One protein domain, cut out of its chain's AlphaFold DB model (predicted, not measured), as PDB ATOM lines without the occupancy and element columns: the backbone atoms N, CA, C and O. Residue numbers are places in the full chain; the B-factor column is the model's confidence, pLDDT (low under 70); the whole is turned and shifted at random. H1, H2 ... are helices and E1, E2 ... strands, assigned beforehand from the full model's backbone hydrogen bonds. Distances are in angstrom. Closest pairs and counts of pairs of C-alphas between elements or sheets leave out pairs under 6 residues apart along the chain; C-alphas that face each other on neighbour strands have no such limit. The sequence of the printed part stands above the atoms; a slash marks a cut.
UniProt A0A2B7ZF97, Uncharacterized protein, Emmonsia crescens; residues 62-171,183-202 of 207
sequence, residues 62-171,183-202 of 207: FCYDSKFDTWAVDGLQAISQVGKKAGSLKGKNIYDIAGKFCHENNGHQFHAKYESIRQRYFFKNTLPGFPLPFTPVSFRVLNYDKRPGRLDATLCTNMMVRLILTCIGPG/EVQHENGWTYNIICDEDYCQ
ATOM      1  N   PHE A  62     163.029  68.599  55.485       90.75
ATOM      2  CA  PHE A  62     161.841  68.267  54.722       90.75
ATOM      3  C   PHE A  62     161.495  66.801  54.955       90.75
ATOM      4  O   PHE A  62     162.322  65.918  54.750       90.75
ATOM      5  N   CYS A  63     160.275  66.554  55.422       92.69
ATOM      6  CA  CYS A  63     159.750  65.209  55.611       92.69
ATOM      7  C   CYS A  63     158.836  64.892  54.445       92.69
ATOM      8  O   CYS A  63     157.926  65.671  54.171       92.69
ATOM      9  N   TYR A  64     159.059  63.758  53.789       90.38
ATOM     10  CA  TYR A  64     158.239  63.371  52.652       90.38
ATOM     11  C   TYR A  64     156.816  63.049  53.126       90.38
ATOM     12  O   TYR A  64     156.583  62.139  53.929       90.38
ATOM     13  N   ASP A  65     155.865  63.856  52.666       79.88
ATOM     14  CA  ASP A  65     154.437  63.771  52.975       79.88
ATOM     15  C   ASP A  65     153.566  63.655  51.719       79.88
ATOM     16  O   ASP A  65     152.343  63.531  51.825       79.88
ATOM     17  N   SER A  66     154.173  63.713  50.533       65.12
ATOM     18  CA  SER A  66     153.440  64.102  49.344       65.12
ATOM     19  C   SER A  66     152.658  62.941  48.731       65.12
ATOM     20  O   SER A  66     153.038  61.773  48.798       65.12
ATOM     21  N   LYS A  67     151.576  63.292  48.028       64.69
ATOM     22  CA  LYS A  67     150.838  62.405  47.109       64.69
ATOM     23  C   LYS A  67     151.706  61.801  45.991       64.69
ATOM     24  O   LYS A  67     151.238  60.911  45.286       64.69
ATOM     25  N   PHE A  68     152.923  62.311  45.805       65.88
ATOM     26  CA  PHE A  68     153.876  61.856  44.798       65.88
ATOM     27  C   PHE A  68     154.861  60.821  45.360       65.88
ATOM     28  O   PHE A  68     155.380  60.017  44.589       65.88
ATOM     29  N   ASP A  69     155.050  60.777  46.685       72.00
ATOM     30  CA  ASP A  69     155.848  59.764  47.378       72.00
ATOM     31  C   ASP A  69     154.976  58.530  47.647       72.00
ATOM     32  O   ASP A  69     154.293  58.397  48.674       72.00
ATOM     33  N   THR A  70     154.971  57.611  46.685       85.88
ATOM     34  CA  THR A  70     154.115  56.416  46.669       85.88
ATOM     35  C   THR A  70     154.699  55.246  47.443       85.88
ATOM     36  O   THR A  70     154.321  54.101  47.222       85.88
ATOM     37  N   TRP A  71     155.588  55.511  48.393       92.38
ATOM     38  CA  TRP A  71     156.242  54.483  49.184       92.38
ATOM     39  C   TRP A  71     156.177  54.808  50.678       92.38
ATOM     40  O   TRP A  71     156.088  55.962  51.103       92.38
ATOM     41  N   ALA A  72     156.186  53.757  51.489       94.50
ATOM     42  CA  ALA A  72     156.378  53.829  52.928       94.50
ATOM     43  C   ALA A  72     156.894  52.475  53.408       94.50
ATOM     44  O   ALA A  72     156.543  51.441  52.838       94.50
ATOM     45  N   VAL A  73     157.706  52.475  54.460       96.31
ATOM     46  CA  VAL A  73     158.314  51.247  54.971       96.31
ATOM     47  C   VAL A  73     158.070  51.034  56.452       96.31
ATOM     48  O   VAL A  73     157.854  51.979  57.213       96.31
ATOM     49  N   ASP A  74     158.146  49.774  56.866       97.06
ATOM     50  CA  ASP A  74     158.313  49.423  58.268       97.06
ATOM     51  C   ASP A  74     159.780  49.634  58.663       97.06
ATOM     52  O   ASP A  74     160.646  48.796  58.410       97.06
ATOM     53  N   GLY A  75     160.069  50.782  59.272       97.00
ATOM     54  CA  GLY A  75     161.399  51.157  59.740       97.00
ATOM     55  C   GLY A  75     161.873  50.387  60.975       97.00
ATOM     56  O   GLY A  75     162.987  50.629  61.436       97.00
ATOM     57  N   LEU A  76     161.076  49.471  61.534       97.12
ATOM     58  CA  LEU A  76     161.486  48.668  62.689       97.12
ATOM     59  C   LEU A  76     162.432  47.525  62.313       97.12
ATOM     60  O   LEU A  76     163.182  47.067  63.172       97.12
ATOM     61  N   GLN A  77     162.392  47.049  61.065       94.00
ATOM     62  CA  GLN A  77     163.172  45.888  60.634       94.00
ATOM     63  C   GLN A  77     163.673  46.042  59.196       94.00
ATOM     64  O   GLN A  77     162.909  45.979  58.231       94.00
ATOM     65  N   ALA A  78     164.987  46.188  59.053       94.38
ATOM     66  CA  ALA A  78     165.673  46.046  57.782       94.38
ATOM     67  C   ALA A  78     165.752  44.563  57.391       94.38
ATOM     68  O   ALA A  78     166.038  43.696  58.217       94.38
ATOM     69  N   ILE A  79     165.523  44.272  56.113       93.44
ATOM     70  CA  ILE A  79     165.536  42.912  55.562       93.44
ATOM     71  C   ILE A  79     166.959  42.538  55.146       93.44
ATOM     72  O   ILE A  79     167.515  41.537  55.586       93.44
ATOM     73  N   SER A  80     167.555  43.334  54.261       92.81
ATOM     74  CA  SER A  80     168.894  43.086  53.721       92.81
ATOM     75  C   SER A  80     169.468  44.345  53.078       92.81
ATOM     76  O   SER A  80     168.747  45.297  52.781       92.81
ATOM     77  N   GLN A  81     170.782  44.365  52.867       93.56
ATOM     78  CA  GLN A  81     171.426  45.394  52.057       93.56
ATOM     79  C   GLN A  81     171.366  44.968  50.587       93.56
ATOM     80  O   GLN A  81     171.676  43.820  50.265       93.56
ATOM     81  N   VAL A  82     170.994  45.887  49.693       89.62
ATOM     82  CA  VAL A  82     170.905  45.605  48.253       89.62
ATOM     83  C   VAL A  82     172.278  45.168  47.735       89.62
ATOM     84  O   VAL A  82     173.286  45.825  47.999       89.62
ATOM     85  N   GLY A  83     172.319  44.043  47.018       86.38
ATOM     86  CA  GLY A  83     173.555  43.471  46.475       86.38
ATOM     87  C   GLY A  83     174.418  42.695  47.479       86.38
ATOM     88  O   GLY A  83     175.518  42.278  47.122       86.38
ATOM     89  N   LYS A  84     173.957  42.468  48.720       84.81
ATOM     90  CA  LYS A  84     174.647  41.624  49.716       84.81
ATOM     91  C   LYS A  84     173.791  40.418  50.130       84.81
ATOM     92  O   LYS A  84     172.568  40.447  50.033       84.81
ATOM     93  N   LYS A  85     174.435  39.346  50.614       74.31
ATOM     94  CA  LYS A  85     173.750  38.139  51.125       74.31
ATOM     95  C   LYS A  85     172.894  38.465  52.364       74.31
ATOM     96  O   LYS A  85     173.298  39.265  53.205       74.31
ATOM     97  N   ALA A  86     171.748  37.793  52.503       64.38
ATOM     98  CA  ALA A  86     170.643  38.127  53.420       64.38
ATOM     99  C   ALA A  86     170.895  37.959  54.945       64.38
ATOM    100  O   ALA A  86     169.950  37.973  55.724       64.38
ATOM    101  N   GLY A  87     172.137  37.807  55.412       61.91
ATOM    102  CA  GLY A  87     172.419  37.450  56.814       61.91
ATOM    103  C   GLY A  87     172.740  38.606  57.770       61.91
ATOM    104  O   GLY A  87     172.714  38.409  58.979       61.91
ATOM    105  N   SER A  88     173.073  39.800  57.274       69.44
ATOM    106  CA  SER A  88     173.806  40.790  58.088       69.44
ATOM    107  C   SER A  88     172.957  41.783  58.889       69.44
ATOM    108  O   SER A  88     173.528  42.551  59.660       69.44
ATOM    109  N   LEU A  89     171.626  41.802  58.727       86.25
ATOM    110  CA  LEU A  89     170.764  42.870  59.266       86.25
ATOM    111  C   LEU A  89     169.651  42.389  60.211       86.25
ATOM    112  O   LEU A  89     168.762  43.167  60.551       86.25
ATOM    113  N   LYS A  90     169.683  41.128  60.662       84.88
ATOM    114  CA  LYS A  90     168.640  40.588  61.548       84.88
ATOM    115  C   LYS A  90     168.498  41.451  62.811       84.88
ATOM    116  O   LYS A  90     169.467  41.655  63.537       84.88
ATOM    117  N   GLY A  91     167.282  41.940  63.059       86.19
ATOM    118  CA  GLY A  91     166.952  42.776  64.219       86.19
ATOM    119  C   GLY A  91     167.410  44.235  64.129       86.19
ATOM    120  O   GLY A  91     167.287  44.950  65.116       86.19
ATOM    121  N   LYS A  92     167.938  44.686  62.982       95.00
ATOM    122  CA  LYS A  92     168.367  46.077  62.785       95.00
ATOM    123  C   LYS A  92     167.203  46.942  62.317       95.00
ATOM    124  O   LYS A  92     166.531  46.595  61.349       95.00
ATOM    125  N   ASN A  93     166.983  48.070  62.981       97.50
ATOM    126  CA  ASN A  93     165.977  49.060  62.603       97.50
ATOM    127  C   ASN A  93     166.593  50.189  61.753       97.50
ATOM    128  O   ASN A  93     167.787  50.203  61.458       97.50
ATOM    129  N   ILE A  94     165.781  51.164  61.355       98.38
ATOM    130  CA  ILE A  94     166.214  52.282  60.512       98.38
ATOM    131  C   ILE A  94     167.327  53.150  61.143       98.38
ATOM    132  O   ILE A  94     168.173  53.667  60.414       98.38
ATOM    133  N   TYR A  95     167.381  53.262  62.475       98.50
ATOM    134  CA  TYR A  95     168.452  53.966  63.189       98.50
ATOM    135  C   TYR A  95     169.763  53.177  63.152       98.50
ATOM    136  O   TYR A  95     170.819  53.752  62.889       98.50
ATOM    137  N   ASP A  96     169.699  51.855  63.343       98.12
ATOM    138  CA  ASP A  96     170.863  50.981  63.193       98.12
ATOM    139  C   ASP A  96     171.445  51.070  61.778       98.12
ATOM    140  O   ASP A  96     172.663  51.113  61.603       98.12
ATOM    141  N   ILE A  97     170.576  51.108  60.761       98.00
ATOM    142  CA  ILE A  97     170.997  51.250  59.364       98.00
ATOM    143  C   ILE A  97     171.634  52.618  59.115       98.00
ATOM    144  O   ILE A  97     172.665  52.675  58.446       98.00
ATOM    145  N   ALA A  98     171.088  53.698  59.683       98.50
ATOM    146  CA  ALA A  98     171.695  55.025  59.605       98.50
ATOM    147  C   ALA A  98     173.116  55.036  60.190       98.50
ATOM    148  O   ALA A  98     174.056  55.451  59.511       98.50
ATOM    149  N   GLY A  99     173.286  54.517  61.411       98.38
ATOM    150  CA  GLY A  99     174.597  54.419  62.056       98.38
ATOM    151  C   GLY A  99     175.561  53.551  61.250       98.38
ATOM    152  O   GLY A  99     176.680  53.963  60.952       98.38
ATOM    153  N   LYS A 100     175.107  52.376  60.803       97.56
ATOM    154  CA  LYS A 100     175.889  51.473  59.951       97.56
ATOM    155  C   LYS A 100     176.375  52.157  58.670       97.56
ATOM    156  O   LYS A 100     177.559  52.065  58.354       97.56
ATOM    157  N   PHE A 101     175.482  52.830  57.945       98.06
ATOM    158  CA  PHE A 101     175.817  53.577  56.733       98.06
ATOM    159  C   PHE A 101     176.883  54.641  57.015       98.06
ATOM    160  O   PHE A 101     177.887  54.711  56.306       98.06
ATOM    161  N   CYS A 102     176.704  55.433  58.071       98.69
ATOM    162  CA  CYS A 102     177.638  56.493  58.434       98.69
ATOM    163  C   CYS A 102     179.014  55.954  58.853       98.69
ATOM    164  O   CYS A 102     180.031  56.501  58.432       98.69
ATOM    165  N   HIS A 103     179.069  54.857  59.613       98.31
ATOM    166  CA  HIS A 103     180.330  54.222  60.002       98.31
ATOM    167  C   HIS A 103     181.074  53.595  58.818       98.31
ATOM    168  O   HIS A 103     182.288  53.758  58.719       98.31
ATOM    169  N   GLU A 104     180.379  52.926  57.894       97.56
ATOM    170  CA  GLU A 104     181.014  52.346  56.699       97.56
ATOM    171  C   GLU A 104     181.568  53.404  55.735       97.56
ATOM    172  O   GLU A 104     182.474  53.105  54.962       97.56
ATOM    173  N   ASN A 105     181.036  54.627  55.773       98.38
ATOM    174  CA  ASN A 105     181.494  55.738  54.937       98.38
ATOM    175  C   ASN A 105     182.353  56.750  55.711       98.38
ATOM    176  O   ASN A 105     182.662  57.824  55.189       98.38
ATOM    177  N   ASN A 106     182.741  56.431  56.950       98.56
ATOM    178  CA  ASN A 106     183.552  57.322  57.766       98.56
ATOM    179  C   ASN A 106     184.854  57.675  57.048       98.56
ATOM    180  O   ASN A 106     185.578  56.811  56.556       98.56
ATOM    181  N   GLY A 107     185.181  58.959  57.021       97.94
ATOM    182  CA  GLY A 107     186.369  59.453  56.356       97.94
ATOM    183  C   GLY A 107     186.270  59.587  54.839       97.94
ATOM    184  O   GLY A 107     187.276  59.941  54.230       97.94
ATOM    185  N   HIS A 108     185.099  59.364  54.232       97.94
ATOM    186  CA  HIS A 108     184.880  59.691  52.825       97.94
ATOM    187  C   HIS A 108     185.221  61.164  52.556       97.94
ATOM    188  O   HIS A 108     184.758  62.053  53.276       97.94
ATOM    189  N   GLN A 109     186.032  61.415  51.529       97.94
ATOM    190  CA  GLN A 109     186.479  62.753  51.162       97.94
ATOM    191  C   GLN A 109     185.562  63.331  50.085       97.94
ATOM    192  O   GLN A 109     185.593  62.884  48.942       97.94
ATOM    193  N   PHE A 110     184.798  64.357  50.452       97.38
ATOM    194  CA  PHE A 110     184.047  65.168  49.508       97.38
ATOM    195  C   PHE A 110     184.930  66.269  48.917       97.38
ATOM    196  O   PHE A 110     185.652  66.965  49.646       97.38
ATOM    197  N   HIS A 111     184.840  66.460  47.604       96.12
ATOM    198  CA  HIS A 111     185.533  67.530  46.881       96.12
ATOM    199  C   HIS A 111     184.602  68.713  46.611       96.12
ATOM    200  O   HIS A 111     183.395  68.649  46.836       96.12
ATOM    201  N   ALA A 112     185.154  69.805  46.080       95.38
ATOM    202  CA  ALA A 112     184.392  70.993  45.699       95.38
ATOM    203  C   ALA A 112     183.582  70.800  44.395       95.38
ATOM    204  O   ALA A 112     183.681  71.584  43.451       95.38
ATOM    205  N   LYS A 113     182.790  69.726  44.312       93.75
ATOM    206  CA  LYS A 113     181.902  69.402  43.189       93.75
ATOM    207  C   LYS A 113     180.674  68.629  43.677       93.75
ATOM    208  O   LYS A 113     180.609  68.225  44.834       93.75
ATOM    209  N   TYR A 114     179.706  68.439  42.780       92.50
ATOM    210  CA  TYR A 114     178.542  67.605  43.062       92.50
ATOM    211  C   TYR A 114     178.979  66.158  43.265       92.50
ATOM    212  O   TYR A 114     179.508  65.527  42.351       92.50
ATOM    213  N   GLU A 115     178.751  65.648  44.468       95.06
ATOM    214  CA  GLU A 115     179.105  64.291  44.862       95.06
ATOM    215  C   GLU A 115     178.042  63.730  45.803       95.06
ATOM    216  O   GLU A 115     177.355  64.466  46.516       95.06
ATOM    217  N   SER A 116     177.921  62.407  45.809       95.94
ATOM    218  CA  SER A 116     177.018  61.704  46.705       95.94
ATOM    219  C   SER A 116     177.583  60.348  47.081       95.94
ATOM    220  O   SER A 116     178.050  59.617  46.205       95.94
ATOM    221  N   ILE A 117     177.425  59.970  48.341       97.56
ATOM    222  CA  ILE A 117     177.539  58.577  48.773       97.56
ATOM    223  C   ILE A 117     176.148  58.017  49.029       97.56
ATOM    224  O   ILE A 117     175.245  58.733  49.468       97.56
ATOM    225  N   ARG A 118     175.965  56.729  48.738       97.06
ATOM    226  CA  ARG A 118     174.670  56.060  48.837       97.06
ATOM    227  C   ARG A 118     174.842  54.589  49.166       97.06
ATOM    228  O   ARG A 118     175.660  53.906  48.557       97.06
ATOM    229  N   GLN A 119     173.983  54.084  50.041       97.38
ATOM    230  CA  GLN A 119     173.746  52.652  50.200       97.38
ATOM    231  C   GLN A 119     172.244  52.378  50.245       97.38
ATOM    232  O   GLN A 119     171.488  53.176  50.796       97.38
ATOM    233  N   ARG A 120     171.822  51.256  49.654       96.69
ATOM    234  CA  ARG A 120     170.415  50.844  49.585       96.69
ATOM    235  C   ARG A 120     170.148  49.633  50.470       96.69
ATOM    236  O   ARG A 120     170.942  48.690  50.497       96.69
ATOM    237  N   TYR A 121     169.005  49.650  51.141       96.50
ATOM    238  CA  TYR A 121     168.565  48.625  52.080       96.50
ATOM    239  C   TYR A 121     167.099  48.287  51.830       96.50
ATOM    240  O   TYR A 121     166.280  49.184  51.672       96.50
ATOM    241  N   PHE A 122     166.757  47.003  51.796       95.50
ATOM    242  CA  PHE A 122     165.369  46.575  51.687       95.50
ATOM    243  C   PHE A 122     164.679  46.648  53.043       95.50
ATOM    244  O   PHE A 122     165.178  46.108  54.031       95.50
ATOM    245  N   PHE A 123     163.496  47.248  53.057       96.31
ATOM    246  CA  PHE A 123     162.552  47.201  54.167       96.31
ATOM    247  C   PHE A 123     161.215  46.662  53.672       96.31
ATOM    248  O   PHE A 123     160.925  46.701  52.474       96.31
ATOM    249  N   LYS A 124     160.384  46.168  54.591       95.69
ATOM    250  CA  LYS A 124     159.015  45.767  54.262       95.69
ATOM    251  C   LYS A 124     158.220  47.002  53.836       95.69
ATOM    252  O   LYS A 124     158.200  47.993  54.566       95.69
ATOM    253  N   ASN A 125     157.551  46.927  52.688       94.94
ATOM    254  CA  ASN A 125     156.628  47.971  52.253       94.94
ATOM    255  C   ASN A 125     155.376  47.989  53.149       94.94
ATOM    256  O   ASN A 125     154.864  46.937  53.543       94.94
ATOM    257  N   THR A 126     154.857  49.181  53.439       94.31
ATOM    258  CA  THR A 126     153.636  49.372  54.237       94.31
ATOM    259  C   THR A 126     152.579  50.230  53.554       94.31
ATOM    260  O   THR A 126     151.518  50.465  54.139       94.31
ATOM    261  N   LEU A 127     152.815  50.673  52.315       89.81
ATOM    262  CA  LEU A 127     151.807  51.390  51.544       89.81
ATOM    263  C   LEU A 127     150.973  50.425  50.678       89.81
ATOM    264  O   LEU A 127     151.546  49.678  49.877       89.81
ATOM    265  N   PRO A 128     149.632  50.437  50.796       86.81
ATOM    266  CA  PRO A 128     148.762  49.705  49.880       86.81
ATOM    267  C   PRO A 128     148.952  50.168  48.431       86.81
ATOM    268  O   PRO A 128     149.101  51.362  48.179       86.81
ATOM    269  N   GLY A 129     148.921  49.229  47.483       84.75
ATOM    270  CA  GLY A 129     149.053  49.521  46.050       84.75
ATOM    271  C   GLY A 129     150.487  49.720  45.550       84.75
ATOM    272  O   GLY A 129     150.686  49.852  44.346       84.75
ATOM    273  N   PHE A 130     151.492  49.699  46.430       87.50
ATOM    274  CA  PHE A 130     152.891  49.658  46.010       87.50
ATOM    275  C   PHE A 130     153.197  48.314  45.316       87.50
ATOM    276  O   PHE A 130     152.735  47.274  45.794       87.50
ATOM    277  N   PRO A 131     153.969  48.294  44.211       87.38
ATOM    278  CA  PRO A 131     154.080  47.114  43.348       87.38
ATOM    279  C   PRO A 131     154.863  45.946  43.958       87.38
ATOM    280  O   PRO A 131     154.783  44.829  43.450       87.38
ATOM    281  N   LEU A 132     155.630  46.181  45.027       91.38
ATOM    282  CA  LEU A 132     156.508  45.181  45.632       91.38
ATOM    283  C   LEU A 132     156.227  45.013  47.134       91.38
ATOM    284  O   LEU A 132     155.861  45.965  47.820       91.38
ATOM    285  N   PRO A 133     156.448  43.820  47.711       92.94
ATOM    286  CA  PRO A 133     156.312  43.627  49.157       92.94
ATOM    287  C   PRO A 133     157.464  44.267  49.955       92.94
ATOM    288  O   PRO A 133     157.388  44.385  51.181       92.94
ATOM    289  N   PHE A 134     158.527  44.691  49.274       93.56
ATOM    290  CA  PHE A 134     159.694  45.351  49.842       93.56
ATOM    291  C   PHE A 134     160.023  46.625  49.066       93.56
ATOM    292  O   PHE A 134     159.814  46.703  47.859       93.56
ATOM    293  N   THR A 135     160.591  47.604  49.762       94.81
ATOM    294  CA  THR A 135     161.032  48.873  49.182       94.81
ATOM    295  C   THR A 135     162.535  49.033  49.410       94.81
ATOM    296  O   THR A 135     162.988  48.895  50.554       94.81
ATOM    297  N   PRO A 136     163.333  49.314  48.367       95.38
ATOM    298  CA  PRO A 136     164.729  49.690  48.537       95.38
ATOM    299  C   PRO A 136     164.827  51.144  49.007       95.38
ATOM    300  O   PRO A 136     164.472  52.080  48.300       95.38
ATOM    301  N   VAL A 137     165.343  51.339  50.211       97.38
ATOM    302  CA  VAL A 137     165.547  52.654  50.815       97.38
ATOM    303  C   VAL A 137     167.023  53.016  50.739       97.38
ATOM    304  O   VAL A 137     167.889  52.317  51.270       97.38
ATOM    305  N   SER A 138     167.306  54.117  50.060       97.88
ATOM    306  CA  SER A 138     168.605  54.764  49.978       97.88
ATOM    307  C   SER A 138     168.872  55.631  51.206       97.88
ATOM    308  O   SER A 138     168.090  56.525  51.513       97.88
ATOM    309  N   PHE A 139     170.034  55.443  51.825       98.56
ATOM    310  CA  PHE A 139     170.639  56.373  52.782       98.56
ATOM    311  C   PHE A 139     171.773  57.109  52.079       98.56
ATOM    312  O   PHE A 139     172.595  56.467  51.414       98.56
ATOM    313  N   ARG A 140     171.791  58.443  52.169       98.19
ATOM    314  CA  ARG A 140     172.680  59.292  51.366       98.19
ATOM    315  C   ARG A 140     173.268  60.460  52.132       98.19
ATOM    316  O   ARG A 140     172.590  61.082  52.944       98.19
ATOM    317  N   VAL A 141     174.484  60.830  51.746       98.19
ATOM    318  CA  VAL A 141     175.039  62.162  52.006       98.19
ATOM    319  C   VAL A 141     175.351  62.801  50.662       98.19
ATOM    320  O   VAL A 141     175.987  62.177  49.811       98.19
ATOM    321  N   LEU A 142     174.859  64.019  50.467       96.62
ATOM    322  CA  LEU A 142     174.886  64.767  49.215       96.62
ATOM    323  C   LEU A 142     175.660  66.067  49.430       96.62
ATOM    324  O   LEU A 142     175.369  66.814  50.364       96.62
ATOM    325  N   ASN A 143     176.597  66.366  48.535       95.94
ATOM    326  CA  ASN A 143     177.353  67.612  48.536       95.94
ATOM    327  C   ASN A 143     176.857  68.566  47.437       95.94
ATOM    328  O   ASN A 143     177.562  68.842  46.464       95.94
ATOM    329  N   TYR A 144     175.615  69.045  47.558       90.31
ATOM    330  CA  TYR A 144     175.042  69.971  46.572       90.31
ATOM    331  C   TYR A 144     175.700  71.350  46.594       90.31
ATOM    332  O   TYR A 144     175.896  71.956  45.540       90.31
ATOM    333  N   ASP A 145     176.111  71.806  47.773       90.44
ATOM    334  CA  ASP A 145     176.754  73.108  47.946       90.44
ATOM    335  C   ASP A 145     178.244  73.084  47.562       90.44
ATOM    336  O   ASP A 145     178.933  74.091  47.717       90.44
ATOM    337  N   LYS A 146     178.754  71.946  47.055       94.19
ATOM    338  CA  LYS A 146     180.148  71.761  46.616       94.19
ATOM    339  C   LYS A 146     181.151  72.152  47.706       94.19
ATOM    340  O   LYS A 146     182.199  72.730  47.425       94.19
ATOM    341  N   ARG A 147     180.824  71.854  48.963       94.44
ATOM    342  CA  ARG A 147     181.682  72.136  50.112       94.44
ATOM    343  C   ARG A 147     182.597  70.943  50.365       94.44
ATOM    344  O   ARG A 147     182.092  69.858  50.663       94.44
ATOM    345  N   PRO A 148     183.921  71.099  50.206       96.81
ATOM    346  CA  PRO A 148     184.843  70.009  50.458       96.81
ATOM    347  C   PRO A 148     184.901  69.699  51.955       96.81
ATOM    348  O   PRO A 148     184.689  70.567  52.800       96.81
ATOM    349  N   GLY A 149     185.228  68.458  52.282       96.88
ATOM    350  CA  GLY A 149     185.380  68.034  53.665       96.88
ATOM    351  C   GLY A 149     185.429  66.525  53.791       96.88
ATOM    352  O   GLY A 149     185.256  65.793  52.819       96.88
ATOM    353  N   ARG A 150     185.666  66.061  55.010       98.06
ATOM    354  CA  ARG A 150     185.742  64.640  55.324       98.06
ATOM    355  C   ARG A 150     184.526  64.231  56.143       98.06
ATOM    356  O   ARG A 150     184.193  64.909  57.113       98.06
ATOM    357  N   LEU A 151     183.846  63.161  55.741       98.06
ATOM    358  CA  LEU A 151     182.664  62.684  56.449       98.06
ATOM    359  C   LEU A 151     183.046  62.181  57.840       98.06
ATOM    360  O   LEU A 151     183.837  61.249  57.964       98.06
ATOM    361  N   ASP A 152     182.442  62.776  58.862       98.19
ATOM    362  CA  ASP A 152     182.480  62.274  60.230       98.19
ATOM    363  C   ASP A 152     181.256  61.385  60.490       98.19
ATOM    364  O   ASP A 152     180.108  61.800  60.283       98.19
ATOM    365  N   ALA A 153     181.495  60.147  60.927       98.31
ATOM    366  CA  ALA A 153     180.430  59.181  61.179       98.31
ATOM    367  C   ALA A 153     179.471  59.623  62.292       98.31
ATOM    368  O   ALA A 153     178.273  59.346  62.195       98.31
ATOM    369  N   THR A 154     179.963  60.324  63.317       98.31
ATOM    370  CA  THR A 154     179.145  60.779  64.451       98.31
ATOM    371  C   THR A 154     178.161  61.849  63.998       98.31
ATOM    372  O   THR A 154     176.954  61.702  64.187       98.31
ATOM    373  N   LEU A 155     178.648  62.889  63.317       97.56
ATOM    374  CA  LEU A 155     177.811  63.930  62.730       97.56
ATOM    375  C   LEU A 155     176.818  63.333  61.732       97.56
ATOM    376  O   LEU A 155     175.631  63.639  61.794       97.56
ATOM    377  N   CYS A 156     177.280  62.450  60.844       98.62
ATOM    378  CA  CYS A 156     176.412  61.770  59.887       98.62
ATOM    379  C   CYS A 156     175.266  61.025  60.581       98.62
ATOM    380  O   CYS A 156     174.103  61.201  60.214       98.62
ATOM    381  N   THR A 157     175.584  60.244  61.617       98.69
ATOM    382  CA  THR A 157     174.590  59.474  62.371       98.69
ATOM    383  C   THR A 157     173.607  60.410  63.061       98.69
ATOM    384  O   THR A 157     172.401  60.239  62.909       98.69
ATOM    385  N   ASN A 158     174.098  61.454  63.733       98.25
ATOM    386  CA  ASN A 158     173.259  62.444  64.409       98.25
ATOM    387  C   ASN A 158     172.294  63.136  63.445       98.25
ATOM    388  O   ASN A 158     171.119  63.306  63.770       98.25
ATOM    389  N   MET A 159     172.752  63.504  62.246       98.12
ATOM    390  CA  MET A 159     171.897  64.149  61.251       98.12
ATOM    391  C   MET A 159     170.835  63.194  60.700       98.12
ATOM    392  O   MET A 159     169.670  63.577  60.604       98.12
ATOM    393  N   MET A 160     171.192  61.942  60.410       98.44
ATOM    394  CA  MET A 160     170.231  60.924  59.972       98.44
ATOM    395  C   MET A 160     169.201  60.590  61.059       98.44
ATOM    396  O   MET A 160     168.006  60.516  60.782       98.44
ATOM    397  N   VAL A 161     169.635  60.440  62.312       98.31
ATOM    398  CA  VAL A 161     168.745  60.205  63.459       98.31
ATOM    399  C   VAL A 161     167.829  61.409  63.677       98.31
ATOM    400  O   VAL A 161     166.623  61.231  63.839       98.31
ATOM    401  N   ARG A 162     168.359  62.637  63.605       96.69
ATOM    402  CA  ARG A 162     167.565  63.871  63.696       96.69
ATOM    403  C   ARG A 162     166.503  63.940  62.606       96.69
ATOM    404  O   ARG A 162     165.367  64.310  62.905       96.69
ATOM    405  N   LEU A 163     166.850  63.579  61.371       97.25
ATOM    406  CA  LEU A 163     165.897  63.466  60.272       97.25
ATOM    407  C   LEU A 163     164.771  62.484  60.624       97.25
ATOM    408  O   LEU A 163     163.601  62.861  60.569       97.25
ATOM    409  N   ILE A 164     165.114  61.259  61.039       98.00
ATOM    410  CA  ILE A 164     164.128  60.226  61.384       98.00
ATOM    411  C   ILE A 164     163.206  60.719  62.506       98.00
ATOM    412  O   ILE A 164     161.993  60.749  62.311       98.00
ATOM    413  N   LEU A 165     163.768  61.165  63.636       96.88
ATOM    414  CA  LEU A 165     163.013  61.626  64.809       96.88
ATOM    415  C   LEU A 165     162.088  62.799  64.474       96.88
ATOM    416  O   LEU A 165     160.929  62.813  64.882       96.88
ATOM    417  N   THR A 166     162.573  63.767  63.693       95.00
ATOM    418  CA  THR A 166     161.758  64.928  63.320       95.00
ATOM    419  C   THR A 166     160.604  64.529  62.408       95.00
ATOM    420  O   THR A 166     159.514  65.082  62.542       95.00
ATOM    421  N   CYS A 167     160.813  63.570  61.503       94.75
ATOM    422  CA  CYS A 167     159.779  63.133  60.571       94.75
ATOM    423  C   CYS A 167     158.763  62.161  61.168       94.75
ATOM    424  O   CYS A 167     157.669  62.064  60.622       94.75
ATOM    425  N   ILE A 168     159.071  61.501  62.287       95.75
ATOM    426  CA  ILE A 168     158.098  60.686  63.040       95.75
ATOM    427  C   ILE A 168     157.443  61.432  64.211       95.75
ATOM    428  O   ILE A 168     156.688  60.828  64.972       95.75
ATOM    429  N   GLY A 169     157.771  62.712  64.399       92.62
ATOM    430  CA  GLY A 169     157.253  63.512  65.504       92.62
ATOM    431  C   GLY A 169     155.732  63.732  65.441       92.62
ATOM    432  O   GLY A 169     155.095  63.464  64.420       92.62
ATOM    433  N   PRO A 170     155.121  64.264  66.511       88.88
ATOM    434  CA  PRO A 170     153.687  64.545  66.542       88.88
ATOM    435  C   PRO A 170     153.227  65.422  65.364       88.88
ATOM    436  O   PRO A 170     153.876  66.409  65.021       88.88
ATOM    437  N   GLY A 171     152.104  65.051  64.739       85.50
ATOM    438  CA  GLY A 171     151.523  65.784  63.605       85.50
ATOM    439  C   GLY A 171     152.266  65.621  62.272       85.50
ATOM    440  O   GLY A 171     151.969  66.338  61.318       85.50
ATOM    441  N   GLU A 183     164.777  64.661  54.095       95.12
ATOM    442  CA  GLU A 183     166.120  65.220  54.034       95.12
ATOM    443  C   GLU A 183     166.350  66.296  55.093       95.12
ATOM    444  O   GLU A 183     165.428  66.989  55.525       95.12
ATOM    445  N   VAL A 184     167.604  66.427  55.517       95.56
ATOM    446  CA  VAL A 184     168.062  67.502  56.393       95.56
ATOM    447  C   VAL A 184     169.392  68.050  55.892       95.56
ATOM    448  O   VAL A 184     170.343  67.301  55.666       95.56
ATOM    449  N   GLN A 185     169.468  69.368  55.731       94.81
ATOM    450  CA  GLN A 185     170.710  70.068  55.420       94.81
ATOM    451  C   GLN A 185     171.394  70.540  56.707       94.81
ATOM    452  O   GLN A 185     170.752  71.119  57.588       94.81
ATOM    453  N   HIS A 186     172.698  70.292  56.810       93.06
ATOM    454  CA  HIS A 186     173.539  70.765  57.907       93.06
ATOM    455  C   HIS A 186     174.322  72.027  57.503       93.06
ATOM    456  O   HIS A 186     174.475  72.334  56.322       93.06
ATOM    457  N   GLU A 187     174.857  72.765  58.478       89.50
ATOM    458  CA  GLU A 187     175.596  74.021  58.257       89.50
ATOM    459  C   GLU A 187     176.899  73.834  57.466       89.50
ATOM    460  O   GLU A 187     177.401  74.777  56.855       89.50
ATOM    461  N   ASN A 188     177.420  72.603  57.407       88.88
ATOM    462  CA  ASN A 188     178.528  72.234  56.522       88.88
ATOM    463  C   ASN A 188     178.128  72.201  55.031       88.88
ATOM    464  O   ASN A 188     178.989  71.945  54.198       88.88
ATOM    465  N   GLY A 189     176.859  72.477  54.699       89.44
ATOM    466  CA  GLY A 189     176.275  72.496  53.352       89.44
ATOM    467  C   GLY A 189     175.977  71.119  52.761       89.44
ATOM    468  O   GLY A 189     175.572  71.029  51.604       89.44
ATOM    469  N   TRP A 190     176.152  70.044  53.530       95.25
ATOM    470  CA  TRP A 190     175.784  68.701  53.094       95.25
ATOM    471  C   TRP A 190     174.341  68.378  53.464       95.25
ATOM    472  O   TRP A 190     173.839  68.777  54.521       95.25
ATOM    473  N   THR A 191     173.693  67.610  52.595       96.25
ATOM    474  CA  THR A 191     172.332  67.117  52.796       96.25
ATOM    475  C   THR A 191     172.364  65.632  53.121       96.25
ATOM    476  O   THR A 191     172.947  64.833  52.389       96.25
ATOM    477  N   TYR A 192     171.705  65.262  54.213       97.69
ATOM    478  CA  TYR A 192     171.512  63.887  54.657       97.69
ATOM    479  C   TYR A 192     170.101  63.467  54.275       97.69
ATOM    480  O   TYR A 192     169.143  64.165  54.606       97.69
ATOM    481  N   ASN A 193     169.970  62.364  53.548       96.25
ATOM    482  CA  ASN A 193     168.718  62.008  52.896       96.25
ATOM    483  C   ASN A 193     168.417  60.512  53.029       96.25
ATOM    484  O   ASN A 193     169.301  59.671  52.844       96.25
ATOM    485  N   ILE A 194     167.156  60.204  53.342       97.69
ATOM    486  CA  ILE A 194     166.603  58.850  53.352       97.69
ATOM    487  C   ILE A 194     165.425  58.836  52.382       97.69
ATOM    488  O   ILE A 194     164.430  59.520  52.616       97.69
ATOM    489  N   ILE A 195     165.541  58.082  51.293       95.38
ATOM    490  CA  ILE A 195     164.596  58.126  50.169       95.38
ATOM    491  C   ILE A 195     164.478  56.761  49.485       95.38
ATOM    492  O   ILE A 195     165.440  55.999  49.492       95.38
ATOM    493  N   CYS A 196     163.354  56.458  48.838       93.75
ATOM    494  CA  CYS A 196     163.326  55.480  47.754       93.75
ATOM    495  C   CYS A 196     163.419  56.207  46.407       93.75
ATOM    496  O   CYS A 196     162.549  57.005  46.066       93.75
ATOM    497  N   ASP A 197     164.492  55.953  45.665       88.38
ATOM    498  CA  ASP A 197     164.824  56.619  44.400       88.38
ATOM    499  C   ASP A 197     164.618  55.744  43.164       88.38
ATOM    500  O   ASP A 197     165.184  56.029  42.115       88.38
ATOM    501  N   GLU A 198     163.881  54.649  43.305       89.75
ATOM    502  CA  GLU A 198     163.469  53.843  42.161       89.75
ATOM    503  C   GLU A 198     162.261  54.500  41.485       89.75
ATOM    504  O   GLU A 198     161.420  55.090  42.170       89.75
ATOM    505  N   ASP A 199     162.125  54.340  40.168       85.69
ATOM    506  CA  ASP A 199     161.057  54.985  39.387       85.69
ATOM    507  C   ASP A 199     159.655  54.685  39.942       85.69
ATOM    508  O   ASP A 199     158.786  55.549  39.981       85.69
ATOM    509  N   TYR A 200     159.437  53.472  40.459       84.62
ATOM    510  CA  TYR A 200     158.152  53.051  41.029       84.62
ATOM    511  C   TYR A 200     157.869  53.589  42.444       84.62
ATOM    512  O   TYR A 200     156.785  53.358  42.981       84.62
ATOM    513  N   CYS A 201     158.821  54.283  43.067       88.19
ATOM    514  CA  CYS A 201     158.626  54.972  44.344       88.19
ATOM    515  C   CYS A 201     158.102  56.398  44.186       88.19
ATOM    516  O   CYS A 201     157.781  57.049  45.183       88.19
ATOM    517  N   GLN A 202     158.020  56.884  42.951       81.50
ATOM    518  CA  GLN A 202     157.612  58.240  42.644       81.50
ATOM    519  C   GLN A 202     156.500  58.189  41.602       81.50
ATOM    520  O   GLN A 202     156.695  57.734  40.480       81.50
TER     521      GLN A 202
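AT A GLANCE: This is residues 62 to 171 and 183 to 202 of the 207 residues of an uncharacterized protein of Emmonsia crescens (UniProt A0A2B7ZF97). One strongly twisted, curled sheet of five strands has a layer of two helices, H1 and H2, side by side over one face; H1 covers the part made by E1, E2 and E3, and H2 the part made by E5 and E4. The printed part has 130 residues, and along it come E1, H1, E2, E3, H2, E4 and E5, with under half of the residues in these elements. The sheet's order is E1, E2, E3, E5, E4, antiparallel throughout, and the class is mixed, helices and strands. The whole is compact, with a radius of gyration of the C-alphas of 14.6 A, and its C-alphas span 41 by 34 by 29 A.

HOW THE PARTS SIT: Start at E1, residues 73 to 81, an edge strand that bends by 107 degrees at residue 76. Beside it you find E2, residues 116 to 125, antiparallel, with N 79 and O 122 2.8 A apart, within hydrogen-bond range; E2 bends by 55 degrees at residue 122. E2 forms a hairpin with E3, residues 134 to 142, where N 121 and O 137 are 2.9 A apart. Next is E5, residues 191 to 195, antiparallel to E3, with N 138 and O 195 at 2.7 A. The other edge strand is E4, residues 183 to 185, a hairpin with E5, with N 184 and O 192 at 2.9 A. On the sheet is H1, residues 94 to 104; its closest C-alphas to E1 are those of Ile 94 and Gly 75, 5.0 A. On the same face is H2, residues 153 to 167, at a height over the sheet of 7.4 A; it runs across the strands, at 65 degrees to E5 on the local plane. H1 and H2 touch, opposite ways at a shallow tilt of 22 degrees, closest at the C-alphas of Cys 102 and Ala 153, 4.7 A. In both helices every O i to N i+4 pair is within hydrogen-bond range. E1 is apart from E4 and E5.

IN THESE COORDINATES: Find C-alpha 73 at (158.314, 51.247, 54.971); from there E1 runs 14.7 A to C-alpha 81. H1 covers 15.3 A, E2 25.2 A and E3 24.7 A. Look for C-alpha 153 at (180.430, 59.181, 61.179), where H2 begins its 21.0 A. E4 covers 6.8 A, and E5 12.1 A, ending at C-alpha 195, (164.596, 58.126, 50.169).

THE WHOLE: The C-alphas farthest apart, those of Ala 112 and Pro 128, are 41.7 A apart. Residues 172 to 182 are not printed, and C-alphas 171 and 183 across this cut are 17.5 A apart. The links E1 to H1 and H1 to E2 are long. Mean pLDDT of the printed part is 92.6; look for values under 70 at residues 66 to 68 and 86 to 88.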